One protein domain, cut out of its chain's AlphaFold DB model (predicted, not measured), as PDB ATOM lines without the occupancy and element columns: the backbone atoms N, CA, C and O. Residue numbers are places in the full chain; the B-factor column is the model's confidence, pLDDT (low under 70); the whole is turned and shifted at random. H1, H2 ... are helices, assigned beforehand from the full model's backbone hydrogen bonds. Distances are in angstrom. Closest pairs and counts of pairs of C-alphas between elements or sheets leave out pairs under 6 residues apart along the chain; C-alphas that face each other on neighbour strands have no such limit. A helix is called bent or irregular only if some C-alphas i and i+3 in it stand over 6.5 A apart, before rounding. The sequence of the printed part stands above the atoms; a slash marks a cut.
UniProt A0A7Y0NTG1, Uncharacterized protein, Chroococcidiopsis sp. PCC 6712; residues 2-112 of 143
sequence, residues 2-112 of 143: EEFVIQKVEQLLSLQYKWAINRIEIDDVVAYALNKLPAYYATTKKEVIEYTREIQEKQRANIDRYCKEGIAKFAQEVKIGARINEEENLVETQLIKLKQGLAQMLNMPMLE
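What this domain is: This is residues 2 to 112 of the 143 residues of an uncharacterized protein of Chroococcidiopsis sp. PCC 6712 (UniProt A0A7Y0NTG1). Picture one very long straight helical arm, H3b, with two short helices, H1 and H2, packed on its first part so that the three cross one another in a small cluster; just before that first part, H3b meets H3a, the other arm of the bent helix H3, at a sharp corner. Farther along H3b, residues 80 to 95 stand free, and after H3b the last residues, 106 to 112, fold back. The printed part has 111 residues with three named helices, H1, H2 and H3 in that order, and no named strand; its class is all helix. The whole is extended, with a radius of gyration of the C-alphas of 24.1 A, and is a rod spanning 83 by 27 by 16 A.

How they stand to each other: Start at H1, residues 2 to 15, and look across to H2, residues 26 to 36. They touch, with the C-alphas of Ile 6 and Val 30 closest at 6.1 A, and run opposite ways at a steep tilt of 57 degrees. Next find H3, residues 45 to 105, assigned as one helix by its hydrogen bonds but bent: C-alphas 58 and 61 are 7.2 A apart. Its arms, H3a, residues 45 to 58, and H3b, residues 61 to 105, are about perpendicular, at 75 degrees. H1 touches H3b at residues 63 to 71 of H3b alone; the closest C-alphas, of Val 9 and Cys 67, are 6.0 A apart. These two run the same way at a steep tilt of 57 degrees. H2 touches residues 63 to 74 of H3b alone, with the C-alphas of Ala 33 and Tyr 66 closest at 5.1 A. Here the tilt is steep, 50 degrees, and they run opposite ways. The helix packing of H1, H2 and H3b is mostly crossed, with no pair at a shallow tilt. H3a is apart from both H1 and H2. In H1, H2, H3a and H3b every backbone O i to N i+4 pair is within hydrogen-bond range.

Where its parts are: Find C-alpha 2 at (124.586, 106.681, 151.603); from there H1 runs 19.9 A to C-alpha 15. H2 runs 15.6 A from C-alpha 26 to C-alpha 36. H3a begins at C-alpha 45, at (124.706, 109.652, 167.689), and is 19.9 A long. H3b runs 66.4 A from C-alpha 61 to C-alpha 105, which you find at (108.947, 88.580, 92.578).

The domain as a whole: The two C-alphas farthest apart are those of Lys 46 and Asn 107, at 83.1 A. The printed part has no cut, and the links H1 to H2 and H2 to H3 are short. The mean pLDDT of the printed part is 77.9; look for values under 70 in 22 residues, among them 39 to 42, 80 to 85 and 107 to 112.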
ATOM      1  N   GLU A   2     125.298 106.671 152.890       79.38
ATOM      2  CA  GLU A   2     124.586 106.681 151.603       79.38
ATOM      3  C   GLU A   2     124.642 108.041 150.900       79.38
ATOM      4  O   GLU A   2     125.140 108.130 149.786       79.38
ATOM      5  N   GLU A   3     124.309 109.122 151.601       81.25
ATOM      6  CA  GLU A   3     124.386 110.483 151.054       81.25
ATOM      7  C   GLU A   3     125.786 110.870 150.539       81.25
ATOM      8  O   GLU A   3     125.925 111.548 149.525       81.25
ATOM      9  N   PHE A   4     126.850 110.376 151.181       80.25
ATOM     10  CA  PHE A   4     128.222 110.610 150.724       80.25
ATOM     11  C   PHE A   4     128.544 109.819 149.447       80.25
ATOM     12  O   PHE A   4     129.282 110.301 148.589       80.25
ATOM     13  N   VAL A   5     127.989 108.611 149.310       85.06
ATOM     14  CA  VAL A   5     128.105 107.792 148.097       85.06
ATOM     15  C   VAL A   5     127.339 108.450 146.949       85.06
ATOM     16  O   VAL A   5     127.918 108.603 145.877       85.06
ATOM     17  N   ILE A   6     126.109 108.918 147.189       88.19
ATOM     18  CA  ILE A   6     125.276 109.628 146.201       88.19
ATOM     19  C   ILE A   6     126.019 110.852 145.656       88.19
ATOM     20  O   ILE A   6     126.306 110.909 144.460       88.19
ATOM     21  N   GLN A   7     126.452 111.766 146.535       88.19
ATOM     22  CA  GLN A   7     127.201 112.964 146.130       88.19
ATOM     23  C   GLN A   7     128.453 112.613 145.320       88.19
ATOM     24  O   GLN A   7     128.830 113.311 144.374       88.19
ATOM     25  N   LYS A   8     129.127 111.515 145.681       88.25
ATOM     26  CA  LYS A   8     130.329 111.078 144.977       88.25
ATOM     27  C   LYS A   8     130.018 110.520 143.590       88.25
ATOM     28  O   LYS A   8     130.763 110.805 142.654       88.25
ATOM     29  N   VAL A   9     128.945 109.745 143.452       88.38
ATOM     30  CA  VAL A   9     128.481 109.217 142.164       88.38
ATOM     31  C   VAL A   9     128.064 110.362 141.245       88.38
ATOM     32  O   VAL A   9     128.555 110.427 140.121       88.38
ATOM     33  N   GLU A  10     127.277 111.322 141.732       89.31
ATOM     34  CA  GLU A  10     126.889 112.525 140.979       89.31
ATOM     35  C   GLU A  10     128.107 113.335 140.516       89.31
ATOM     36  O   GLU A  10     128.200 113.758 139.357       89.31
ATOM     37  N   GLN A  11     129.098 113.512 141.395       89.38
ATOM     38  CA  GLN A  11     130.348 114.182 141.050       89.38
ATOM     39  C   GLN A  11     131.102 113.434 139.935       89.38
ATOM     40  O   GLN A  11     131.597 114.047 138.990       89.38
ATOM     41  N   LEU A  12     131.213 112.108 140.026       86.81
ATOM     42  CA  LEU A  12     131.931 111.303 139.035       86.81
ATOM     43  C   LEU A  12     131.193 111.261 137.690       86.81
ATOM     44  O   LEU A  12     131.823 111.395 136.639       86.81
ATOM     45  N   LEU A  13     129.868 111.136 137.712       86.94
ATOM     46  CA  LEU A  13     129.019 111.170 136.524       86.94
ATOM     47  C   LEU A  13     129.098 112.529 135.811       86.94
ATOM     48  O   LEU A  13     129.280 112.574 134.593       86.94
ATOM     49  N   SER A  14     129.068 113.638 136.557       86.56
ATOM     50  CA  SER A  14     129.154 114.992 135.990       86.56
ATOM     51  C   SER A  14     130.544 115.371 135.470       86.56
ATOM     52  O   SER A  14     130.641 116.133 134.505       86.56
ATOM     53  N   LEU A  15     131.626 114.846 136.053       86.25
ATOM     54  CA  LEU A  15     132.993 115.183 135.638       86.25
ATOM     55  C   LEU A  15     133.564 114.221 134.592       86.25
ATOM     56  O   LEU A  15     134.163 114.671 133.616       86.25
ATOM     57  N   GLN A  16     133.395 112.913 134.786       80.88
ATOM     58  CA  GLN A  16     134.147 111.885 134.059       80.88
ATOM     59  C   GLN A  16     133.277 111.057 133.102       80.88
ATOM     60  O   GLN A  16     133.780 110.560 132.095       80.88
ATOM     61  N   TYR A  17     131.967 110.957 133.357       80.75
ATOM     62  CA  TYR A  17     131.048 110.112 132.586       80.75
ATOM     63  C   TYR A  17     129.827 110.882 132.063       80.75
ATOM     64  O   TYR A  17     128.724 110.344 132.014       80.75
ATOM     65  N   LYS A  18     130.019 112.129 131.603       80.75
ATOM     66  CA  LYS A  18     128.931 113.003 131.109       80.75
ATOM     67  C   LYS A  18     128.022 112.351 130.063       80.75
ATOM     68  O   LYS A  18     126.828 112.612 130.034       80.75
ATOM     69  N   TRP A  19     128.576 111.493 129.208       80.00
ATOM     70  CA  TRP A  19     127.816 110.778 128.176       80.00
ATOM     71  C   TRP A  19     126.838 109.736 128.751       80.00
ATOM     72  O   TRP A  19     125.889 109.347 128.074       80.00
ATOM     73  N   ALA A  20     127.077 109.281 129.982       76.94
ATOM     74  CA  ALA A  20     126.305 108.252 130.664       76.94
ATOM     75  C   ALA A  20     125.338 108.817 131.719       76.94
ATOM     76  O   ALA A  20     124.565 108.056 132.286       76.94
ATOM     77  N   ILE A  21     125.345 110.138 131.949       79.31
ATOM     78  CA  ILE A  21     124.583 110.805 133.021       79.31
ATOM     79  C   ILE A  21     123.074 110.521 132.962       79.31
ATOM     80  O   ILE A  21     122.447 110.353 133.993       79.31
ATOM     81  N   ASN A  22     122.512 110.417 131.753       80.50
ATOM     82  CA  ASN A  22     121.085 110.153 131.524       80.50
ATOM     83  C   ASN A  22     120.814 108.690 131.140       80.50
ATOM     84  O   ASN A  22     119.746 108.373 130.627       80.50
ATOM     85  N   ARG A  23     121.825 107.824 131.249       81.38
ATOM     86  CA  ARG A  23     121.747 106.416 130.831       81.38
ATOM     87  C   ARG A  23     122.017 105.445 131.973       81.38
ATOM     88  O   ARG A  23     121.785 104.256 131.801       81.38
ATOM     89  N   ILE A  24     122.561 105.935 133.082       85.12
ATOM     90  CA  ILE A  24     122.861 105.160 134.278       85.12
ATOM     91  C   ILE A  24     121.956 105.678 135.389       85.12
ATOM     92  O   ILE A  24     122.000 106.867 135.700       85.12
ATOM     93  N   GLU A  25     121.186 104.780 135.993       87.12
ATOM     94  CA  GLU A  25     120.436 105.076 137.209       87.12
ATOM     95  C   GLU A  25     121.410 105.210 138.384       87.12
ATOM     96  O   GLU A  25     122.228 104.324 138.654       87.12
ATOM     97  N   ILE A  26     121.359 106.350 139.074       86.31
ATOM     98  CA  ILE A  26     122.265 106.647 140.194       86.31
ATOM     99  C   ILE A  26     122.042 105.643 141.328       86.31
ATOM    100  O   ILE A  26     123.016 105.169 141.915       86.31
ATOM    101  N   ASP A  27     120.787 105.271 141.580       87.88
ATOM    102  CA  ASP A  27     120.397 104.343 142.642       87.88
ATOM    103  C   ASP A  27     121.059 102.967 142.483       87.88
ATOM    104  O   ASP A  27     121.528 102.392 143.465       87.88
ATOM    105  N   ASP A  28     121.213 102.476 141.250       87.25
ATOM    106  CA  ASP A  28     121.874 101.197 140.967       87.25
ATOM    107  C   ASP A  28     123.375 101.243 141.281       87.25
ATOM    108  O   ASP A  28     123.951 100.310 141.857       87.25
ATOM    109  N   VAL A  29     124.028 102.358 140.943       88.75
ATOM    110  CA  VAL A  29     125.444 102.587 141.261       88.75
ATOM    111  C   VAL A  29     125.638 102.718 142.770       88.75
ATOM    112  O   VAL A  29     126.592 102.163 143.324       88.75
ATOM    113  N   VAL A  30     124.742 103.441 143.441       88.25
ATOM    114  CA  VAL A  30     124.763 103.643 144.894       88.25
ATOM    115  C   VAL A  30     124.554 102.313 145.608       88.25
ATOM    116  O   VAL A  30     125.362 101.961 146.467       88.25
ATOM    117  N   ALA A  31     123.559 101.523 145.203       88.00
ATOM    118  CA  ALA A  31     123.319 100.186 145.732       88.00
ATOM    119  C   ALA A  31     124.530  99.269 145.511       88.00
ATOM    120  O   ALA A  31     124.959  98.572 146.432       88.00
ATOM    121  N   TYR A  32     125.143  99.301 144.322       89.69
ATOM    122  CA  TYR A  32     126.371  98.550 144.049       89.69
ATOM    123  C   TYR A  32     127.504  98.938 145.005       89.69
ATOM    124  O   TYR A  32     128.138  98.063 145.598       89.69
ATOM    125  N   ALA A  33     127.755 100.237 145.176       87.56
ATOM    126  CA  ALA A  33     128.820 100.726 146.040       87.56
ATOM    127  C   ALA A  33     128.550 100.400 147.517       87.56
ATOM    128  O   ALA A  33     129.442  99.906 148.205       87.56
ATOM    129  N   LEU A  34     127.320 100.599 147.997       86.00
ATOM    130  CA  LEU A  34     126.922 100.287 149.372       86.00
ATOM    131  C   LEU A  34     127.026  98.792 149.682       86.00
ATOM    132  O   LEU A  34     127.537  98.439 150.739       86.00
ATOM    133  N   ASN A  35     126.660  97.916 148.742       89.31
ATOM    134  CA  ASN A  35     126.799  96.462 148.895       89.31
ATOM    135  C   ASN A  35     128.260  95.986 148.997       89.31
ATOM    136  O   ASN A  35     128.519  94.857 149.413       89.31
ATOM    137  N   LYS A  36     129.225  96.809 148.572       85.69
ATOM    138  CA  LYS A  36     130.666  96.510 148.627       85.69
ATOM    139  C   LYS A  36     131.371  97.171 149.802       85.69
ATOM    140  O   LYS A  36     132.487  96.776 150.152       85.69
ATOM    141  N   LEU A  37     130.743  98.175 150.398       82.06
ATOM    142  CA  LEU A  37     131.226  98.802 151.612       82.06
ATOM    143  C   LEU A  37     130.805  97.946 152.815       82.06
ATOM    144  O   LEU A  37     129.764  97.290 152.772       82.06
ATOM    145  N   PRO A  38     131.602  97.906 153.894       74.94
ATOM    146  CA  PRO A  38     131.176  97.199 155.092       74.94
ATOM    147  C   PRO A  38     129.880  97.835 155.607       74.94
ATOM    148  O   PRO A  38     129.747  99.059 155.582       74.94
ATOM    149  N   ALA A  39     128.923  97.020 156.050       67.75
ATOM    150  CA  ALA A  39     127.696  97.527 156.648       67.75
ATOM    151  C   ALA A  39     128.012  98.100 158.033       67.75
ATOM    152  O   ALA A  39     128.584  97.408 158.876       67.75
ATOM    153  N   TYR A  40     127.624  99.348 158.276       64.75
ATOM    154  CA  TYR A  40     127.776  99.974 159.583       64.75
ATOM    155  C   TYR A  40     126.423 100.444 160.086       64.75
ATOM    156  O   TYR A  40     125.839 101.399 159.576       64.75
ATOM    157  N   TYR A  41     125.942  99.758 161.114       60.97
ATOM    158  CA  TYR A  41     124.760 100.152 161.860       60.97
ATOM    159  C   TYR A  41     125.225 100.964 163.062       60.97
ATOM    160  O   TYR A  41     125.762 100.412 164.017       60.97
ATOM    161  N   ALA A  42     125.057 102.282 163.006       67.38
ATOM    162  CA  ALA A  42     125.224 103.120 164.182       67.38
ATOM    163  C   ALA A  42     123.875 103.209 164.900       67.38
ATOM    164  O   ALA A  42     122.874 103.603 164.302       67.38
ATOM    165  N   THR A  43     123.846 102.837 166.177       70.12
ATOM    166  CA  THR A  43     122.625 102.878 166.998       70.12
ATOM    167  C   THR A  43     122.557 104.141 167.854       70.12
ATOM    168  O   THR A  43     121.483 104.536 168.306       70.12
ATOM    169  N   THR A  44     123.689 104.832 168.029       76.19
ATOM    170  CA  THR A  44     123.792 106.076 168.799       76.19
ATOM    171  C   THR A  44     124.437 107.209 167.996       76.19
ATOM    172  O   THR A  44     125.261 106.999 167.109       76.19
ATOM    173  N   LYS A  45     124.115 108.464 168.343       73.81
ATOM    174  CA  LYS A  45     124.706 109.652 167.689       73.81
ATOM    175  C   LYS A  45     126.229 109.737 167.840       73.81
ATOM    176  O   LYS A  45     126.891 110.293 166.971       73.81
ATOM    177  N   LYS A  46     126.785 109.202 168.932       75.56
ATOM    178  CA  LYS A  46     128.235 109.186 169.171       75.56
ATOM    179  C   LYS A  46     128.938 108.236 168.196       75.56
ATOM    180  O   LYS A  46     129.909 108.642 167.564       75.56
ATOM    181  N   GLU A  47     128.370 107.048 167.994       73.62
ATOM    182  CA  GLU A  47     128.840 106.079 166.997       73.62
ATOM    183  C   GLU A  47     128.769 106.652 165.580       73.62
ATOM    184  O   GLU A  47     129.702 106.465 164.813       73.62
ATOM    185  N   VAL A  48     127.726 107.422 165.238       74.19
ATOM    186  CA  VAL A  48     127.637 108.102 163.929       74.19
ATOM    187  C   VAL A  48     128.821 109.048 163.700       74.19
ATOM    188  O   VAL A  48     129.368 109.089 162.598       74.19
ATOM    189  N   ILE A  49     129.230 109.811 164.718       78.00
ATOM    190  CA  ILE A  49     130.319 110.795 164.605       78.00
ATOM    191  C   ILE A  49     131.679 110.098 164.472       78.00
ATOM    192  O   ILE A  49     132.446 110.430 163.566       78.00
ATOM    193  N   GLU A  50     131.966 109.117 165.331       76.62
ATOM    194  CA  GLU A  50     133.187 108.299 165.241       76.62
ATOM    195  C   GLU A  50     133.265 107.565 163.903       76.62
ATOM    196  O   GLU A  50     134.296 107.586 163.230       76.62
ATOM    197  N   TYR A  51     132.141 107.012 163.460       74.06
ATOM    198  CA  TYR A  51     132.050 106.302 162.200       74.06
ATOM    199  C   TYR A  51     132.264 107.213 160.986       74.06
ATOM    200  O   TYR A  51     132.993 106.872 160.054       74.06
ATOM    201  N   THR A  52     131.685 108.415 161.009       71.69
ATOM    202  CA  THR A  52     131.904 109.418 159.956       71.69
ATOM    203  C   THR A  52     133.383 109.785 159.853       71.69
ATOM    204  O   THR A  52     133.910 109.912 158.747       71.69
ATOM    205  N   ARG A  53     134.075 109.898 160.991       74.56
ATOM    206  CA  ARG A  53     135.515 110.158 161.025       74.56
ATOM    207  C   ARG A  53     136.322 108.992 160.448       74.56
ATOM    208  O   ARG A  53     137.181 109.217 159.598       74.56
ATOM    209  N   GLU A  54     136.012 107.753 160.829       73.06
ATOM    210  CA  GLU A  54     136.678 106.573 160.260       73.06
ATOM    211  C   GLU A  54     136.437 106.420 158.754       73.06
ATOM    212  O   GLU A  54     137.359 106.047 158.021       73.06
ATOM    213  N   ILE A  55     135.236 106.747 158.263       71.50
ATOM    214  CA  ILE A  55     134.970 106.774 156.822       71.50
ATOM    215  C   ILE A  55     135.916 107.753 156.126       71.50
ATOM    216  O   ILE A  55     136.512 107.415 155.099       71.50
ATOM    217  N   GLN A  56     136.042 108.963 156.674       68.75
ATOM    218  CA  GLN A  56     136.865 110.016 156.088       68.75
ATOM    219  C   GLN A  56     138.352 109.649 156.067       68.75
ATOM    220  O   GLN A  56     139.014 109.928 155.067       68.75
ATOM    221  N   GLU A  57     138.859 108.999 157.117       72.31
ATOM    222  CA  GLU A  57     140.280 108.650 157.244       72.31
ATOM    223  C   GLU A  57     140.659 107.350 156.514       72.31
ATOM    224  O   GLU A  57     141.716 107.293 155.889       72.31
ATOM    225  N   LYS A  58     139.821 106.304 156.562       71.69
ATOM    226  CA  LYS A  58     140.208 104.945 156.125       71.69
ATOM    227  C   LYS A  58     139.435 104.424 154.915       71.69
ATOM    228  O   LYS A  58     139.990 103.678 154.112       71.69
ATOM    229  N   GLN A  59     138.158 104.785 154.769       74.31
ATOM    230  CA  GLN A  59     137.275 104.182 153.755       74.31
ATOM    231  C   GLN A  59     137.082 105.051 152.511       74.31
ATOM    232  O   GLN A  59     136.592 104.557 151.500       74.31
ATOM    233  N   ARG A  60     137.488 106.325 152.532       77.69
ATOM    234  CA  ARG A  60     137.295 107.258 151.410       77.69
ATOM    235  C   ARG A  60     137.857 106.733 150.085       77.69
ATOM    236  O   ARG A  60     137.214 106.889 149.050       77.69
ATOM    237  N   ALA A  61     139.021 106.084 150.124       81.31
ATOM    238  CA  ALA A  61     139.633 105.468 148.948       81.31
ATOM    239  C   ALA A  61     138.812 104.278 148.418       81.31
ATOM    240  O   ALA A  61     138.645 104.136 147.208       81.31
ATOM    241  N   ASN A  62     138.249 103.461 149.312       84.69
ATOM    242  CA  ASN A  62     137.387 102.338 148.938       84.69
ATOM    243  C   ASN A  62     136.055 102.823 148.360       84.69
ATOM    244  O   ASN A  62     135.604 102.282 147.359       84.69
ATOM    245  N   ILE A  63     135.462 103.870 148.943       84.62
ATOM    246  CA  ILE A  63     134.241 104.500 148.423       84.62
ATOM    247  C   ILE A  63     134.480 105.001 146.998       84.62
ATOM    248  O   ILE A  63     133.732 104.651 146.094       84.62
ATOM    249  N   ASP A  64     135.554 105.763 146.778       86.75
ATOM    250  CA  ASP A  64     135.894 106.262 145.441       86.75
ATOM    251  C   ASP A  64     136.120 105.115 144.446       86.75
ATOM    252  O   ASP A  64     135.630 105.171 143.315       86.75
ATOM    253  N   ARG A  65     136.800 104.044 144.878       89.00
ATOM    254  CA  ARG A  65     137.024 102.851 144.057       89.00
ATOM    255  C   ARG A  65     135.711 102.174 143.666       89.00
ATOM    256  O   ARG A  65     135.481 101.959 142.481       89.00
ATOM    257  N   TYR A  66     134.838 101.877 144.628       90.31
ATOM    258  CA  TYR A  66     133.588 101.166 144.363       90.31
ATOM    259  C   TYR A  66     132.585 101.999 143.566       90.31
ATOM    260  O   TYR A  66     131.910 101.444 142.702       90.31
ATOM    261  N   CYS A  67     132.530 103.320 143.769       88.38
ATOM    262  CA  CYS A  67     131.732 104.199 142.913       88.38
ATOM    263  C   CYS A  67     132.231 104.159 141.460       88.38
ATOM    264  O   CYS A  67     131.430 104.025 140.540       88.38
ATOM    265  N   LYS A  68     133.551 104.221 141.235       89.31
ATOM    266  CA  LYS A  68     134.136 104.118 139.886       89.31
ATOM    267  C   LYS A  68     133.880 102.758 139.241       89.31
ATOM    268  O   LYS A  68     133.523 102.708 138.067       89.31
ATOM    269  N   GLU A  69     134.046 101.673 139.993       91.00
ATOM    270  CA  GLU A  69     133.755 100.314 139.523       91.00
ATOM    271  C   GLU A  69     132.275 100.155 139.151       91.00
ATOM    272  O   GLU A  69     131.973  99.632 138.079       91.00
ATOM    273  N   GLY A  70     131.365 100.653 139.993       89.31
ATOM    274  CA  GLY A  70     129.927 100.649 139.726       89.31
ATOM    275  C   GLY A  70     129.598 101.403 138.441       89.31
ATOM    276  O   GLY A  70     129.036 100.823 137.517       89.31
ATOM    277  N   ILE A  71     130.040 102.661 138.327       87.88
ATOM    278  CA  ILE A  71     129.813 103.470 137.119       87.88
ATOM    279  C   ILE A  71     130.380 102.773 135.878       87.88
ATOM    280  O   ILE A  71     129.712 102.730 134.851       87.88
ATOM    281  N   ALA A  72     131.588 102.206 135.949       87.19
ATOM    282  CA  ALA A  72     132.197 101.508 134.819       87.19
ATOM    283  C   ALA A  72     131.388 100.276 134.385       87.19
ATOM    284  O   ALA A  72     131.197 100.069 133.185       87.19
ATOM    285  N   LYS A  73     130.887  99.495 135.349       89.19
ATOM    286  CA  LYS A  73     130.048  98.324 135.092       89.19
ATOM    287  C   LYS A  73     128.750  98.717 134.382       89.19
ATOM    288  O   LYS A  73     128.491  98.231 133.283       89.19
ATOM    289  N   PHE A  74     127.988  99.652 134.945       87.69
ATOM    290  CA  PHE A  74     126.715 100.077 134.353       87.69
ATOM    291  C   PHE A  74     126.918 100.829 133.028       87.69
ATOM    292  O   PHE A  74     126.163 100.643 132.078       87.69
ATOM    293  N   ALA A  75     128.002 101.594 132.884       83.69
ATOM    294  CA  ALA A  75     128.382 102.201 131.607       83.69
ATOM    295  C   ALA A  75     128.663 101.155 130.515       83.69
ATOM    296  O   ALA A  75     128.368 101.386 129.339       83.69
ATOM    297  N   GLN A  76     129.260 100.018 130.874       82.06
ATOM    298  CA  GLN A  76     129.497  98.920 129.944       82.06
ATOM    299  C   GLN A  76     128.186  98.230 129.555       82.06
ATOM    300  O   GLN A  76     127.977  97.971 128.371       82.06
ATOM    301  N   GLU A  77     127.288  98.001 130.512       81.19
ATOM    302  CA  GLU A  77     125.957  97.430 130.265       81.19
ATOM    303  C   GLU A  77     125.130  98.312 129.318       81.19
ATOM    304  O   GLU A  77     124.587  97.811 128.335       81.19
ATOM    305  N   VAL A  78     125.150  99.635 129.509       79.06
ATOM    306  CA  VAL A  78     124.518 100.604 128.595       79.06
ATOM    307  C   VAL A  78     125.075 100.497 127.173       79.06
ATOM    308  O   VAL A  78     124.320 100.545 126.202       79.06
ATOM    309  N   LYS A  79     126.398 100.355 127.020       72.50
ATOM    310  CA  LYS A  79     127.027 100.197 125.696       72.50
ATOM    311  C   LYS A  79     126.646  98.874 125.035       72.50
ATOM    312  O   LYS A  79     126.434  98.847 123.827       72.50
ATOM    313  N   ILE A  80     126.568  97.798 125.812       63.53
ATOM    314  CA  ILE A  80     126.158  96.481 125.320       63.53
ATOM    315  C   ILE A  80     124.693  96.524 124.873       63.53
ATOM    316  O   ILE A  80     124.407  96.136 123.744       63.53
ATOM    317  N   GLY A  81     123.793  97.063 125.701       62.91
ATOM    318  CA  GLY A  81     122.375  97.206 125.364       62.91
ATOM    319  C   GLY A  81     122.149  98.052 124.110       62.91
ATOM    320  O   GLY A  81     121.402  97.652 123.224       62.91
ATOM    321  N   ALA A  82     122.866  99.174 123.975       66.12
ATOM    322  CA  ALA A  82     122.805 100.000 122.769       66.12
ATOM    323  C   ALA A  82     123.240  99.235 121.506       66.12
ATOM    324  O   ALA A  82     122.582  99.341 120.475       66.12
ATOM    325  N   ARG A  83     124.307  98.428 121.591       66.38
ATOM    326  CA  ARG A  83     124.805  97.646 120.449       66.38
ATOM    327  C   ARG A  83     123.842  96.533 120.034       66.38
ATOM    328  O   ARG A  83     123.642  96.327 118.844       66.38
ATOM    329  N   ILE A  84     123.232  95.842 121.000       63.34
ATOM    330  CA  ILE A  84     122.223  94.804 120.728       63.34
ATOM    331  C   ILE A  84     121.024  95.415 119.995       63.34
ATOM    332  O   ILE A  84     120.601  94.883 118.973       63.34
ATOM    333  N   ASN A  85     120.541  96.573 120.453       67.81
ATOM    334  CA  ASN A  85     119.421  97.263 119.811       67.81
ATOM    335  C   ASN A  85     119.751  97.696 118.371       67.81
ATOM    336  O   ASN A  85     118.883  97.659 117.501       67.81
ATOM    337  N   GLU A  86     120.986  98.119 118.092       70.25
ATOM    338  CA  GLU A  86     121.419  98.446 116.725       70.25
ATOM    339  C   GLU A  86     121.457  97.205 115.821       70.25
ATOM    340  O   GLU A  86     120.965  97.254 114.692       70.25
ATOM    341  N   GLU A  87     121.998  96.086 116.311       68.44
ATOM    342  CA  GLU A  87     122.036  94.821 115.567       68.44
ATOM    343  C   GLU A  87     120.625  94.277 115.292       68.44
ATOM    344  O   GLU A  87     120.334  93.883 114.161       68.44
ATOM    345  N   GLU A  88     119.725  94.320 116.274       68.25
ATOM    346  CA  GLU A  88     118.334  93.880 116.123       68.25
ATOM    347  C   GLU A  88     117.581  94.722 115.082       68.25
ATOM    348  O   GLU A  88     116.971  94.174 114.160       68.25
ATOM    349  N   ASN A  89     117.730  96.051 115.131       70.44
ATOM    350  CA  ASN A  89     117.142  96.953 114.135       70.44
ATOM    351  C   ASN A  89     117.695  96.710 112.720       70.44
ATOM    352  O   ASN A  89     116.957  96.784 111.730       70.44
ATOM    353  N   LEU A  90     118.994  96.415 112.593       74.25
ATOM    354  CA  LEU A  90     119.615  96.090 111.307       74.25
ATOM    355  C   LEU A  90     119.068  94.780 110.734       74.25
ATOM    356  O   LEU A  90     118.791  94.714 109.532       74.25
ATOM    357  N   VAL A  91     118.899  93.753 111.569       80.06
ATOM    358  CA  VAL A  91     118.324  92.462 111.166       80.06
ATOM    359  C   VAL A  91     116.866  92.631 110.749       80.06
ATOM    360  O   VAL A  91     116.479  92.145 109.685       80.06
ATOM    361  N   GLU A  92     116.068  93.369 111.520       74.62
ATOM    362  CA  GLU A  92     114.663  93.619 111.196       74.62
ATOM    363  C   GLU A  92     114.521  94.400 109.880       74.62
ATOM    364  O   GLU A  92     113.751  94.014 108.996       74.62
ATOM    365  N   THR A  93     115.360  95.417 109.674       78.38
ATOM    366  CA  THR A  93     115.421  96.176 108.415       78.38
ATOM    367  C   THR A  93     115.787  95.283 107.225       78.38
ATOM    368  O   THR A  93     115.190  95.395 106.150       78.38
ATOM    369  N   GLN A  94     116.766  94.387 107.380       80.56
ATOM    370  CA  GLN A  94     117.157  93.448 106.322       80.56
ATOM    371  C   GLN A  94     116.042  92.445 106.012       80.56
ATOM    372  O   GLN A  94     115.762  92.178 104.841       80.56
ATOM    373  N   LEU A  95     115.364  91.936 107.040       79.12
ATOM    374  CA  LEU A  95     114.243  91.015 106.887       79.12
ATOM    375  C   LEU A  95     113.070  91.670 106.149       79.12
ATOM    376  O   LEU A  95     112.485  91.047 105.263       79.12
ATOM    377  N   ILE A  96     112.748  92.926 106.467       76.88
ATOM    378  CA  ILE A  96     111.717  93.699 105.762       76.88
ATOM    379  C   ILE A  96     112.078  93.841 104.279       76.88
ATOM    380  O   ILE A  96     111.246  93.539 103.424       76.88
ATOM    381  N   LYS A  97     113.324  94.209 103.953       78.75
ATOM    382  CA  LYS A  97     113.783  94.327 102.555       78.75
ATOM    383  C   LYS A  97     113.683  93.004 101.794       78.75
ATOM    384  O   LYS A  97     113.223  92.986 100.654       78.75
ATOM    385  N   LEU A  98     114.067  91.889 102.419       79.38
ATOM    386  CA  LEU A  98     113.951  90.556 101.817       79.38
ATOM    387  C   LEU A  98     112.488  90.170 101.566       79.38
ATOM    388  O   LEU A  98     112.158  89.683 100.486       79.38
ATOM    389  N   LYS A  99     111.598  90.431 102.532       73.75
ATOM    390  CA  LYS A  99     110.153  90.193 102.388       73.75
ATOM    391  C   LYS A  99     109.555  91.020 101.247       73.75
ATOM    392  O   LYS A  99     108.786  90.483 100.455       73.75
ATOM    393  N   GLN A 100     109.940  92.290 101.132       69.38
ATOM    394  CA  GLN A 100     109.511  93.171 100.042       69.38
ATOM    395  C   GLN A 100     109.998  92.665  98.678       69.38
ATOM    396  O   GLN A 100     109.205  92.587  97.743       69.38
ATOM    397  N   GLY A 101     111.267  92.258  98.569       75.38
ATOM    398  CA  GLY A 101     111.816  91.689  97.336       75.38
ATOM    399  C   GLY A 101     111.107  90.400  96.912       75.38
ATOM    400  O   GLY A 101     110.748  90.246  95.746       75.38
ATOM    401  N   LEU A 102     110.826  89.501  97.860       74.00
ATOM    402  CA  LEU A 102     110.081  88.268  97.590       74.00
ATOM    403  C   LEU A 102     108.639  88.560  97.134       74.00
ATOM    404  O   LEU A 102     108.161  87.952  96.179       74.00
ATOM    405  N   ALA A 103     107.953  89.502  97.789       68.19
ATOM    406  CA  ALA A 103     106.594  89.895  97.420       68.19
ATOM    407  C   ALA A 103     106.531  90.473  95.996       68.19
ATOM    408  O   ALA A 103     105.622  90.127  95.242       68.19
ATOM    409  N   GLN A 104     107.524  91.280  95.604       70.19
ATOM    410  CA  GLN A 104     107.647  91.813  94.242       70.19
ATOM    411  C   GLN A 104     107.848  90.698  93.207       70.19
ATOM    412  O   GLN A 104     107.176  90.694  92.180       70.19
ATOM    413  N   MET A 105     108.716  89.718  93.484       68.62
ATOM    414  CA  MET A 105     108.947  88.580  92.578       68.62
ATOM    415  C   MET A 105     107.711  87.684  92.417       68.62
ATOM    416  O   MET A 105     107.516  87.080  91.366       68.62
ATOM    417  N   LEU A 106     106.873  87.598  93.451       72.56
ATOM    418  CA  LEU A 106     105.657  86.781  93.469       72.56
ATOM    419  C   LEU A 106     104.388  87.557  93.067       72.56
ATOM    420  O   LEU A 106     103.291  87.001  93.166       72.56
ATOM    421  N   ASN A 107     104.521  88.815  92.621       68.94
ATOM    422  CA  ASN A 107     103.408  89.709  92.269       68.94
ATOM    423  C   ASN A 107     102.343  89.823  93.383       68.94
ATOM    424  O   ASN A 107     101.142  89.923  93.128       68.94
ATOM    425  N   MET A 108     102.782  89.775  94.641       58.72
ATOM    426  CA  MET A 108     101.909  89.876  95.808       58.72
ATOM    427  C   MET A 108     101.664  91.346  96.170       58.72
ATOM    428  O   MET A 108     102.586  92.158  96.063       58.72
ATOM    429  N   PRO A 109     100.461  91.710  96.657       60.53
ATOM    430  CA  PRO A 109     100.241  93.035  97.227       60.53
ATOM    431  C   PRO A 109     101.188  93.247  98.418       60.53
ATOM    432  O   PRO A 109     101.312  92.369  99.274       60.53
ATOM    433  N   MET A 110     101.874  94.397  98.449       53.50
ATOM    434  CA  MET A 110     102.811  94.780  99.514       53.50
ATOM    435  C   MET A 110     102.153  94.617 100.890       53.50
ATOM    436  O   MET A 110     101.173  95.286 101.206       53.50
ATOM    437  N   LEU A 111     102.696  93.720 101.714       56.16
ATOM    438  CA  LEU A 111     102.272  93.559 103.100       56.16
ATOM    439  C   LEU A 111     103.093  94.529 103.952       56.16
ATOM    440  O   LEU A 111     104.244  94.253 104.279       56.16
ATOM    441  N   GLU A 112     102.505  95.677 104.288       53.47
ATOM    442  CA  GLU A 112     103.158  96.739 105.071       53.47
ATOM    443  C   GLU A 112     103.436  96.353 106.536       53.47
ATOM    444  O   GLU A 112     104.122  97.090 107.238       53.47
TER     445      GLU A 112